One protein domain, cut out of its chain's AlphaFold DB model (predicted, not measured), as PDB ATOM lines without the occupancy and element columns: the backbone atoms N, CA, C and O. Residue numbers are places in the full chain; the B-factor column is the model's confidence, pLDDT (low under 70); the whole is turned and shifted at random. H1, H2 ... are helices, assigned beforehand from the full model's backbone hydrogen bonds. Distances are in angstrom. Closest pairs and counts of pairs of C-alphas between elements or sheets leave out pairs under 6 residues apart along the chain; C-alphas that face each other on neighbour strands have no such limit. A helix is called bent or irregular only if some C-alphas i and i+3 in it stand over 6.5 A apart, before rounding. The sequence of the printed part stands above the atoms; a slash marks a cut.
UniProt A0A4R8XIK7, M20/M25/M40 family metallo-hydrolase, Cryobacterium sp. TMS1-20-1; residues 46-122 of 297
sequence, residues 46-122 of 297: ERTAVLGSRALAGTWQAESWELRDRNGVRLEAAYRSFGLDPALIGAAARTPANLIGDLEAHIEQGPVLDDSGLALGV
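Overview. This is residues 46 to 122 of the 297 residues of the protein "M20/M25/M40 family metallo-hydrolase" of Cryobacterium sp. TMS1-20-1 (UniProt A0A4R8XIK7). The model has little regular structure: four short helices, H1 to H4, form a loose cluster, and a long link leads away to a lone short helix, H5. The printed part has 77 residues, of which 29, under half, are in the five named helices, H1 to H5 in order along the chain, with no named strand; by its named elements the class is all helix, and the whole is only just extended, close to loose, with a radius of gyration of the C-alphas of 17.3 A and spans of 47 by 39 by 23 A.

Arrangement. H1, residues 51 to 56, touches H4, residues 86 to 92, at a steep tilt of 52 degrees; the closest C-alphas, Leu 56 and Ala 92, are 5.1 A apart. H2, residues 62 to 66, touches H3, residues 75 to 81; the closest C-alphas, Trp 65 and Glu 76, are 5.1 A apart. H3 and H4 only just touch, with 3 pairs of C-alphas within 8 A, only at the corner; the closest are Glu 76 and Pro 86, 6.5 A. H5, residues 112 to 115, is apart from H1 to H4. Every O i to N i+4 pair is within hydrogen-bond range in H1 and H3, 0 of 1 in H2 and 0 of 3 in H4, where O i to N i+3 gives 2 of 2 and 3 of 4.

Along the chain. H1 begins at C-alpha 51 (-0.177, 1.631, 95.926). H4, 11.0 A long, is irregular: C-alphas 87 and 90 are 7.4 A apart. H5 ends at C-alpha 115 (-13.685, 20.909, 72.633).

Size, cuts and confidence. The printed part has no cut; the H4 to H5 link is long. Mean pLDDT of the printed part is 78.7, with 17 residues under 70, among them 98 to 103.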
ATOM      1  N   GLU A  46      -4.464  10.824 103.821       37.09
ATOM      2  CA  GLU A  46      -4.711   9.536 103.154       37.09
ATOM      3  C   GLU A  46      -3.883   9.361 101.864       37.09
ATOM      4  O   GLU A  46      -3.882  10.199 100.961       37.09
ATOM      5  N   ARG A  47      -3.152   8.235 101.771       49.47
ATOM      6  CA  ARG A  47      -2.073   7.964 100.787       49.47
ATOM      7  C   ARG A  47      -2.394   6.826  99.797       49.47
ATOM      8  O   ARG A  47      -1.492   6.108  99.371       49.47
ATOM      9  N   THR A  48      -3.661   6.599  99.458       52.22
ATOM     10  CA  THR A  48      -4.128   5.298  98.922       52.22
ATOM     11  C   THR A  48      -4.160   5.155  97.391       52.22
ATOM     12  O   THR A  48      -4.183   4.035  96.891       52.22
ATOM     13  N   ALA A  49      -4.097   6.239  96.610       57.09
ATOM     14  CA  ALA A  49      -4.386   6.198  95.163       57.09
ATOM     15  C   ALA A  49      -3.275   5.620  94.250       57.09
ATOM     16  O   ALA A  49      -3.456   5.536  93.041       57.09
ATOM     17  N   VAL A  50      -2.115   5.239  94.792       73.88
ATOM     18  CA  VAL A  50      -0.912   4.898  93.998       73.88
ATOM     19  C   VAL A  50      -0.142   3.694  94.560       73.88
ATOM     20  O   VAL A  50       1.072   3.596  94.420       73.88
ATOM     21  N   LEU A  51      -0.822   2.756  95.225       83.19
ATOM     22  CA  LEU A  51      -0.177   1.631  95.926       83.19
ATOM     23  C   LEU A  51       0.794   0.830  95.035       83.19
ATOM     24  O   LEU A  51       1.927   0.563  95.437       83.19
ATOM     25  N   GLY A  52       0.388   0.503  93.804       78.69
ATOM     26  CA  GLY A  52       1.228  -0.242  92.860       78.69
ATOM     27  C   GLY A  52       2.479   0.525  92.423       78.69
ATOM     28  O   GLY A  52       3.583  -0.019  92.451       78.69
ATOM     29  N   SER A  53       2.343   1.805  92.074       80.56
ATOM     30  CA  SER A  53       3.488   2.641  91.696       80.56
ATOM     31  C   SER A  53       4.379   2.977  92.893       80.56
ATOM     32  O   SER A  53       5.591   3.072  92.721       80.56
ATOM     33  N   ARG A  54       3.846   3.039  94.122       83.25
ATOM     34  CA  ARG A  54       4.660   3.124  95.349       83.25
ATOM     35  C   ARG A  54       5.490   1.867  95.585       83.25
ATOM     36  O   ARG A  54       6.654   1.990  95.956       83.25
ATOM     37  N   ALA A  55       4.927   0.679  95.351       84.50
ATOM     38  CA  ALA A  55       5.682  -0.573  95.416       84.50
ATOM     39  C   ALA A  55       6.811  -0.592  94.370       84.50
ATOM     40  O   ALA A  55       7.959  -0.866  94.712       84.50
ATOM     41  N   LEU A  56       6.510  -0.204  93.123       83.00
ATOM     42  CA  LEU A  56       7.494  -0.103  92.039       83.00
ATOM     43  C   LEU A  56       8.586   0.941  92.333       83.00
ATOM     44  O   LEU A  56       9.761   0.695  92.079       83.00
ATOM     45  N   ALA A  57       8.217   2.082  92.914       81.38
ATOM     46  CA  ALA A  57       9.144   3.137  93.316       81.38
ATOM     47  C   ALA A  57       9.919   2.812  94.609       81.38
ATOM     48  O   ALA A  57      10.728   3.624  95.049       81.38
ATOM     49  N   GLY A  58       9.653   1.671  95.258       82.25
ATOM     50  CA  GLY A  58      10.290   1.298  96.525       82.25
ATOM     51  C   GLY A  58       9.889   2.179  97.714       82.25
ATOM     52  O   GLY A  58      10.589   2.210  98.719       82.25
ATOM     53  N   THR A  59       8.765   2.893  97.621       84.25
ATOM     54  CA  THR A  59       8.254   3.811  98.658       84.25
ATOM     55  C   THR A  59       7.007   3.264  99.359       84.25
ATOM     56  O   THR A  59       6.169   4.022  99.869       84.25
ATOM     57  N   TRP A  60       6.858   1.935  99.372       84.25
ATOM     58  CA  TRP A  60       5.801   1.255 100.117       84.25
ATOM     59  C   TRP A  60       5.884   1.597 101.608       84.25
ATOM     60  O   TRP A  60       6.965   1.620 102.191       84.25
ATOM     61  N   GLN A  61       4.733   1.863 102.219       84.62
ATOM     62  CA  GLN A  61       4.613   2.164 103.645       84.62
ATOM     63  C   GLN A  61       3.912   0.996 104.327       84.62
ATOM     64  O   GLN A  61       2.888   0.533 103.821       84.62
ATOM     65  N   ALA A  62       4.453   0.508 105.443       86.94
ATOM     66  CA  ALA A  62       3.924  -0.669 106.135       86.94
ATOM     67  C   ALA A  62       2.468  -0.465 106.585       86.94
ATOM     68  O   ALA A  62       1.661  -1.386 106.502       86.94
ATOM     69  N   GLU A  63       2.117   0.766 106.947       85.94
ATOM     70  CA  GLU A  63       0.778   1.212 107.331       85.94
ATOM     71  C   GLU A  63      -0.253   0.997 106.212       85.94
ATOM     72  O   GLU A  63      -1.439   0.831 106.485       85.94
ATOM     73  N   SER A  64       0.188   0.918 104.949       84.69
ATOM     74  CA  SER A  64      -0.693   0.620 103.810       84.69
ATOM     75  C   SER A  64      -1.370  -0.748 103.950       84.69
ATOM     76  O   SER A  64      -2.448  -0.955 103.401       84.69
ATOM     77  N   TRP A  65      -0.780  -1.684 104.701       89.62
ATOM     78  CA  TRP A  65      -1.387  -2.989 104.969       89.62
ATOM     79  C   TRP A  65      -2.620  -2.920 105.878       89.62
ATOM     80  O   TRP A  65      -3.459  -3.823 105.819       89.62
ATOM     81  N   GLU A  66      -2.760  -1.848 106.664       89.06
ATOM     82  CA  GLU A  66      -3.916  -1.608 107.534       89.06
ATOM     83  C   GLU A  66      -5.130  -1.039 106.798       89.06
ATOM     84  O   GLU A  66      -6.225  -1.021 107.363       89.06
ATOM     85  N   LEU A  67      -4.959  -0.592 105.547       87.00
ATOM     86  CA  LEU A  67      -6.051  -0.061 104.733       87.00
ATOM     87  C   LEU A  67      -7.164  -1.094 104.595       87.00
ATOM     88  O   LEU A  67      -6.896  -2.288 104.457       87.00
ATOM     89  N   ARG A  68      -8.414  -0.633 104.606       85.88
ATOM     90  CA  ARG A  68      -9.595  -1.491 104.495       85.88
ATOM     91  C   ARG A  68     -10.453  -1.074 103.317       85.88
ATOM     92  O   ARG A  68     -10.585   0.114 103.039       85.88
ATOM     93  N   ASP A  69     -11.031  -2.056 102.636       81.12
ATOM     94  CA  ASP A  69     -12.070  -1.798 101.644       81.12
ATOM     95  C   ASP A  69     -13.412  -1.447 102.315       81.12
ATOM     96  O   ASP A  69     -13.552  -1.448 103.541       81.12
ATOM     97  N   ARG A  70     -14.437  -1.184 101.496       80.50
ATOM     98  CA  ARG A  70     -15.787  -0.840 101.968       80.50
ATOM     99  C   ARG A  70     -16.466  -1.922 102.817       80.50
ATOM    100  O   ARG A  70     -17.446  -1.630 103.493       80.50
ATOM    101  N   ASN A  71     -15.977  -3.158 102.753       84.75
ATOM    102  CA  ASN A  71     -16.483  -4.296 103.512       84.75
ATOM    103  C   ASN A  71     -15.627  -4.562 104.764       84.75
ATOM    104  O   ASN A  71     -15.826  -5.561 105.455       84.75
ATOM    105  N   GLY A  72     -14.656  -3.690 105.056       86.69
ATOM    106  CA  GLY A  72     -13.748  -3.820 106.189       86.69
ATOM    107  C   GLY A  72     -12.600  -4.809 105.967       86.69
ATOM    108  O   GLY A  72     -11.843  -5.066 106.911       86.69
ATOM    109  N   VAL A  73     -12.436  -5.361 104.759       88.50
ATOM    110  CA  VAL A  73     -11.363  -6.312 104.437       88.50
ATOM    111  C   VAL A  73     -10.042  -5.558 104.361       88.50
ATOM    112  O   VAL A  73      -9.904  -4.616 103.585       88.50
ATOM    113  N   ARG A  74      -9.055  -5.973 105.166       91.94
ATOM    114  CA  ARG A  74      -7.708  -5.384 105.129       91.94
ATOM    115  C   ARG A  74      -7.029  -5.674 103.794       91.94
ATOM    116  O   ARG A  74      -7.121  -6.797 103.294       91.94
ATOM    117  N   LEU A  75      -6.262  -4.713 103.289       89.38
ATOM    118  CA  LEU A  75      -5.499  -4.840 102.051       89.38
ATOM    119  C   LEU A  75      -4.599  -6.076 102.078       89.38
ATOM    120  O   LEU A  75      -4.558  -6.821 101.106       89.38
ATOM    121  N   GLU A  76      -3.936  -6.343 103.205       92.88
ATOM    122  CA  GLU A  76      -3.107  -7.540 103.369       92.88
ATOM    123  C   GLU A  76      -3.907  -8.840 103.196       92.88
ATOM    124  O   GLU A  76      -3.450  -9.777 102.542       92.88
ATOM    125  N   ALA A  77      -5.117  -8.901 103.761       89.75
ATOM    126  CA  ALA A  77      -5.973 -10.078 103.665       89.75
ATOM    127  C   ALA A  77      -6.454 -10.293 102.223       89.75
ATOM    128  O   ALA A  77      -6.446 -11.427 101.750       89.75
ATOM    129  N   ALA A  78      -6.793  -9.212 101.514       90.00
ATOM    130  CA  ALA A  78      -7.120  -9.254 100.090       90.00
ATOM    131  C   ALA A  78      -5.915  -9.689  99.229       90.00
ATOM    132  O   ALA A  78      -6.059 -10.477  98.300       90.00
ATOM    133  N   TYR A  79      -4.709  -9.228  99.569       91.06
ATOM    134  CA  TYR A  79      -3.469  -9.620  98.892       91.06
ATOM    135  C   TYR A  79      -3.212 -11.129  99.027       91.06
ATOM    136  O   TYR A  79      -2.944 -11.814  98.038       91.06
ATOM    137  N   ARG A  80      -3.373 -11.662 100.246       92.44
ATOM    138  CA  ARG A  80      -3.223 -13.095 100.539       92.44
ATOM    139  C   ARG A  80      -4.318 -13.942  99.899       92.44
ATOM    140  O   ARG A  80      -4.010 -15.007  99.373       92.44
ATOM    141  N   SER A  81      -5.575 -13.496  99.920       89.94
ATOM    142  CA  SER A  81      -6.683 -14.239  99.304       89.94
ATOM    143  C   SER A  81      -6.556 -14.315  97.781       89.94
ATOM    144  O   SER A  81      -6.945 -15.316  97.187       89.94
ATOM    145  N   PHE A  82      -5.940 -13.304  97.165       90.56
ATOM    146  CA  PHE A  82      -5.567 -13.317  95.750       90.56
ATOM    147  C   PHE A  82      -4.366 -14.237  95.442       90.56
ATOM    148  O   PHE A  82      -4.051 -14.477  94.279       90.56
ATOM    149  N   GLY A  83      -3.700 -14.787  96.465       89.88
ATOM    150  CA  GLY A  83      -2.571 -15.710  96.321       89.88
ATOM    151  C   GLY A  83      -1.198 -15.037  96.275       89.88
ATOM    152  O   GLY A  83      -0.223 -15.670  95.874       89.88
ATOM    153  N   LEU A  84      -1.100 -13.769  96.676       91.12
ATOM    154  CA  LEU A  84       0.168 -13.050  96.758       91.12
ATOM    155  C   LEU A  84       0.703 -13.048  98.193       91.12
ATOM    156  O   LEU A  84      -0.056 -13.053  99.161       91.12
ATOM    157  N   ASP A  85       2.026 -12.991  98.333       89.56
ATOM    158  CA  ASP A  85       2.687 -12.862  99.631       89.56
ATOM    159  C   ASP A  85       3.047 -11.390  99.912       89.56
ATOM    160  O   ASP A  85       3.913 -10.835  99.226       89.56
ATOM    161  N   PRO A  86       2.431 -10.742 100.923       89.56
ATOM    162  CA  PRO A  86       2.774  -9.382 101.343       89.56
ATOM    163  C   PRO A  86       4.262  -9.182 101.657       89.56
ATOM    164  O   PRO A  86       4.783  -8.084 101.455       89.56
ATOM    165  N   ALA A  87       4.969 -10.227 102.108       91.00
ATOM    166  CA  ALA A  87       6.401 -10.142 102.401       91.00
ATOM    167  C   ALA A  87       7.251  -9.885 101.142       91.00
ATOM    168  O   ALA A  87       8.362  -9.362 101.237       91.00
ATOM    169  N   LEU A  88       6.721 -10.201  99.956       91.56
ATOM    170  CA  LEU A  88       7.413 -10.029  98.681       91.56
ATOM    171  C   LEU A  88       7.200  -8.650  98.046       91.56
ATOM    172  O   LEU A  88       7.776  -8.385  96.992       91.56
ATOM    173  N   ILE A  89       6.432  -7.744  98.664       89.94
ATOM    174  CA  ILE A  89       6.115  -6.433  98.069       89.94
ATOM    175  C   ILE A  89       7.367  -5.624  97.695       89.94
ATOM    176  O   ILE A  89       7.389  -4.947  96.670       89.94
ATOM    177  N   GLY A  90       8.448  -5.750  98.476       86.38
ATOM    178  CA  GLY A  90       9.721  -5.079  98.206       86.38
ATOM    179  C   GLY A  90      10.400  -5.536  96.911       86.38
ATOM    180  O   GLY A  90      11.130  -4.759  96.301       86.38
ATOM    181  N   ALA A  91      10.120  -6.754  96.432       88.62
ATOM    182  CA  ALA A  91      10.668  -7.267  95.174       88.62
ATOM    183  C   ALA A  91      10.095  -6.551  93.933       88.62
ATOM    184  O   ALA A  91      10.664  -6.627  92.839       88.62
ATOM    185  N   ALA A  92       8.984  -5.823  94.087       85.31
ATOM    186  CA  ALA A  92       8.441  -4.985  93.026       85.31
ATOM    187  C   ALA A  92       9.317  -3.753  92.741       85.31
ATOM    188  O   ALA A  92       9.248  -3.225  91.634       85.31
ATOM    189  N   ALA A  93      10.153  -3.314  93.687       86.69
ATOM    190  CA  ALA A  93      10.913  -2.076  93.556       86.69
ATOM    191  C   ALA A  93      11.866  -2.081  92.344       86.69
ATOM    192  O   ALA A  93      12.451  -3.105  91.967       86.69
ATOM    193  N   ARG A  94      12.030  -0.914  91.719       80.88
ATOM    194  CA  ARG A  94      12.995  -0.644  90.645       80.88
ATOM    195  C   ARG A  94      13.890   0.518  91.049       80.88
ATOM    196  O   ARG A  94      13.462   1.436  91.740       80.88
ATOM    197  N   THR A  95      15.144   0.474  90.616       78.12
ATOM    198  CA  THR A  95      16.106   1.558  90.841       78.12
ATOM    199  C   THR A  95      16.166   2.461  89.610       78.12
ATOM    200  O   THR A  95      15.987   1.966  88.497       78.12
ATOM    201  N   PRO A  96      16.471   3.763  89.753       72.50
ATOM    202  CA  PRO A  96      16.665   4.653  88.602       72.50
ATOM    203  C   PRO A  96      17.766   4.169  87.650       72.50
ATOM    204  O   PRO A  96      17.656   4.321  86.440       72.50
ATOM    205  N   ALA A  97      18.793   3.500  88.190       72.19
ATOM    206  CA  ALA A  97      19.841   2.848  87.407       72.19
ATOM    207  C   ALA A  97      19.308   1.747  86.476       72.19
ATOM    208  O   ALA A  97      20.006   1.396  85.530       72.19
ATOM    209  N   ASN A  98      18.086   1.257  86.743       67.88
ATOM    210  CA  ASN A  98      17.345   0.221  86.029       67.88
ATOM    211  C   ASN A  98      16.103   0.763  85.237       67.88
ATOM    212  O   ASN A  98      15.237  -0.037  84.888       67.88
ATOM    213  N   LEU A  99      16.028   2.078  84.903       68.75
ATOM    214  CA  LEU A  99      14.983   2.685  84.037       68.75
ATOM    215  C   LEU A  99      15.502   3.795  83.061       68.75
ATOM    216  O   LEU A  99      16.499   4.450  83.352       68.75
ATOM    217  N   ILE A 100      14.816   4.062  81.928       60.66
ATOM    218  CA  ILE A 100      14.937   5.307  81.099       60.66
ATOM    219  C   ILE A 100      13.879   6.327  81.438       60.66
ATOM    220  O   ILE A 100      14.120   7.524  81.346       60.66
ATOM    221  N   GLY A 101      12.684   5.847  81.747       52.28
ATOM    222  CA  GLY A 101      11.499   6.672  81.836       52.28
ATOM    223  C   GLY A 101      10.254   5.804  81.844       52.28
ATOM    224  O   GLY A 101      10.308   4.620  81.509       52.28
ATOM    225  N   ASP A 102       9.151   6.415  82.249       68.12
ATOM    226  CA  ASP A 102       7.809   5.845  82.213       68.12
ATOM    227  C   ASP A 102       6.986   6.695  81.242       68.12
ATOM    228  O   ASP A 102       7.067   7.925  81.263       68.12
ATOM    229  N   LEU A 103       6.240   6.033  80.362       59.75
ATOM    230  CA  LEU A 103       5.293   6.679  79.464       59.75
ATOM    231  C   LEU A 103       3.916   6.089  79.742       59.75
ATOM    232  O   LEU A 103       3.711   4.878  79.620       59.75
ATOM    233  N   GLU A 104       2.977   6.957  80.091       74.19
ATOM    234  CA  GLU A 104       1.602   6.585  80.387       74.19
ATOM    235  C   GLU A 104       0.660   7.241  79.383       74.19
ATOM    236  O   GLU A 104       0.617   8.459  79.247       74.19
ATOM    237  N   ALA A 105      -0.086   6.408  78.659       69.06
ATOM    238  CA  ALA A 105      -1.209   6.866  77.860       69.06
ATOM    239  C   ALA A 105      -2.462   6.839  78.737       69.06
ATOM    240  O   ALA A 105      -2.780   5.798  79.318       69.06
ATOM    241  N   HIS A 106      -3.167   7.964  78.802       79.31
ATOM    242  CA  HIS A 106      -4.381   8.127  79.590       79.31
ATOM    243  C   HIS A 106      -5.393   8.965  78.800       79.31
ATOM    244  O   HIS A 106      -5.004   9.827  78.013       79.31
ATOM    245  N   ILE A 107      -6.687   8.706  78.986       72.81
ATOM    246  CA  ILE A 107      -7.740   9.593  78.469       72.81
ATOM    247  C   ILE A 107      -7.710  10.925  79.235       72.81
ATOM    248  O   ILE A 107      -7.325  10.942  80.401       72.81
ATOM    249  N   GLU A 108      -8.123  12.030  78.614       75.38
ATOM    250  CA  GLU A 108      -7.980  13.371  79.204       75.38
ATOM    251  C   GLU A 108      -8.740  13.553  80.531       75.38
ATOM    252  O   GLU A 108      -8.251  14.223  81.433       75.38
ATOM    253  N   GLN A 109      -9.923  12.940  80.663       74.62
ATOM    254  CA  GLN A 109     -10.854  13.154  81.789       74.62
ATOM    255  C   GLN A 109     -11.244  14.632  82.006       74.62
ATOM    256  O   GLN A 109     -11.646  15.021  83.100       74.62
ATOM    257  N   GLY A 110     -11.161  15.428  80.943       71.88
ATOM    258  CA  GLY A 110     -11.602  16.813  80.833       71.88
ATOM    259  C   GLY A 110     -12.088  17.076  79.402       71.88
ATOM    260  O   GLY A 110     -12.050  16.152  78.583       71.88
ATOM    261  N   PRO A 111     -12.594  18.282  79.107       79.50
ATOM    262  CA  PRO A 111     -13.173  18.580  77.801       79.50
ATOM    263  C   PRO A 111     -12.183  19.219  76.810       79.50
ATOM    264  O   PRO A 111     -12.559  19.480  75.680       79.50
ATOM    265  N   VAL A 112     -10.931  19.501  77.183       74.94
ATOM    266  CA  VAL A 112     -10.011  20.365  76.419       74.94
ATOM    267  C   VAL A 112      -9.686  19.808  75.032       74.94
ATOM    268  O   VAL A 112      -9.715  20.560  74.059       74.94
ATOM    269  N   LEU A 113      -9.351  18.525  74.914       55.78
ATOM    270  CA  LEU A 113      -9.031  17.882  73.639       55.78
ATOM    271  C   LEU A 113     -10.286  17.679  72.789       55.78
ATOM    272  O   LEU A 113     -10.209  17.879  71.579       55.78
ATOM    273  N   ASP A 114     -11.423  17.346  73.407       69.56
ATOM    274  CA  ASP A 114     -12.704  17.169  72.707       69.56
ATOM    275  C   ASP A 114     -13.229  18.507  72.159       69.56
ATOM    276  O   ASP A 114     -13.443  18.644  70.953       69.56
ATOM    277  N   ASP A 115     -13.286  19.543  73.002       86.06
ATOM    278  CA  ASP A 115     -13.685  20.909  72.633       86.06
ATOM    279  C   ASP A 115     -12.761  21.506  71.559       86.06
ATOM    280  O   ASP A 115     -13.193  22.289  70.710       86.06
ATOM    281  N   SER A 116     -11.479  21.126  71.576       77.19
ATOM    282  CA  SER A 116     -10.491  21.572  70.587       77.19
ATOM    283  C   SER A 116     -10.444  20.697  69.326       77.19
ATOM    284  O   SER A 116      -9.691  21.015  68.403       77.19
ATOM    285  N   GLY A 117     -11.195  19.592  69.268       78.31
ATOM    286  CA  GLY A 117     -11.172  18.645  68.147       78.31
ATOM    287  C   GLY A 117      -9.815  17.954  67.933       78.31
ATOM    288  O   GLY A 117      -9.463  17.618  66.798       78.31
ATOM    289  N   LEU A 118      -9.025  17.772  68.994       61.81
ATOM    290  CA  LEU A 118      -7.681  17.191  68.951       61.81
ATOM    291  C   LEU A 118      -7.683  15.736  69.432       61.81
ATOM    292  O   LEU A 118      -8.238  15.402  70.470       61.81
ATOM    293  N   ALA A 119      -6.979  14.860  68.712       64.56
ATOM    294  CA  ALA A 119      -6.910  13.432  69.043       64.56
ATOM    295  C   ALA A 119      -5.852  13.073  70.109       64.56
ATOM    296  O   ALA A 119      -5.836  11.944  70.601       64.56
ATOM    297  N   LEU A 120      -4.926  13.988  70.427       64.44
ATOM    298  CA  LEU A 120      -3.807  13.735  71.338       64.44
ATOM    299  C   LEU A 120      -3.318  15.029  71.997       64.44
ATOM    300  O   LEU A 120      -3.089  16.027  71.317       64.44
ATOM    301  N   GLY A 121      -3.072  14.961  73.306       66.69
ATOM    302  CA  GLY A 121      -2.383  15.990  74.081       66.69
ATOM    303  C   GLY A 121      -1.129  15.436  74.758       66.69
ATOM    304  O   GLY A 121      -1.091  14.272  75.153       66.69
ATOM    305  N   VAL A 122      -0.099  16.273  74.904       73.81
ATOM    306  CA  VAL A 122       1.087  15.968  75.720       73.81
ATOM    307  C   VAL A 122       0.932  16.690  77.053       73.81
ATOM    308  O   VAL A 122       0.974  17.918  77.094       73.81
TER     309      VAL A 122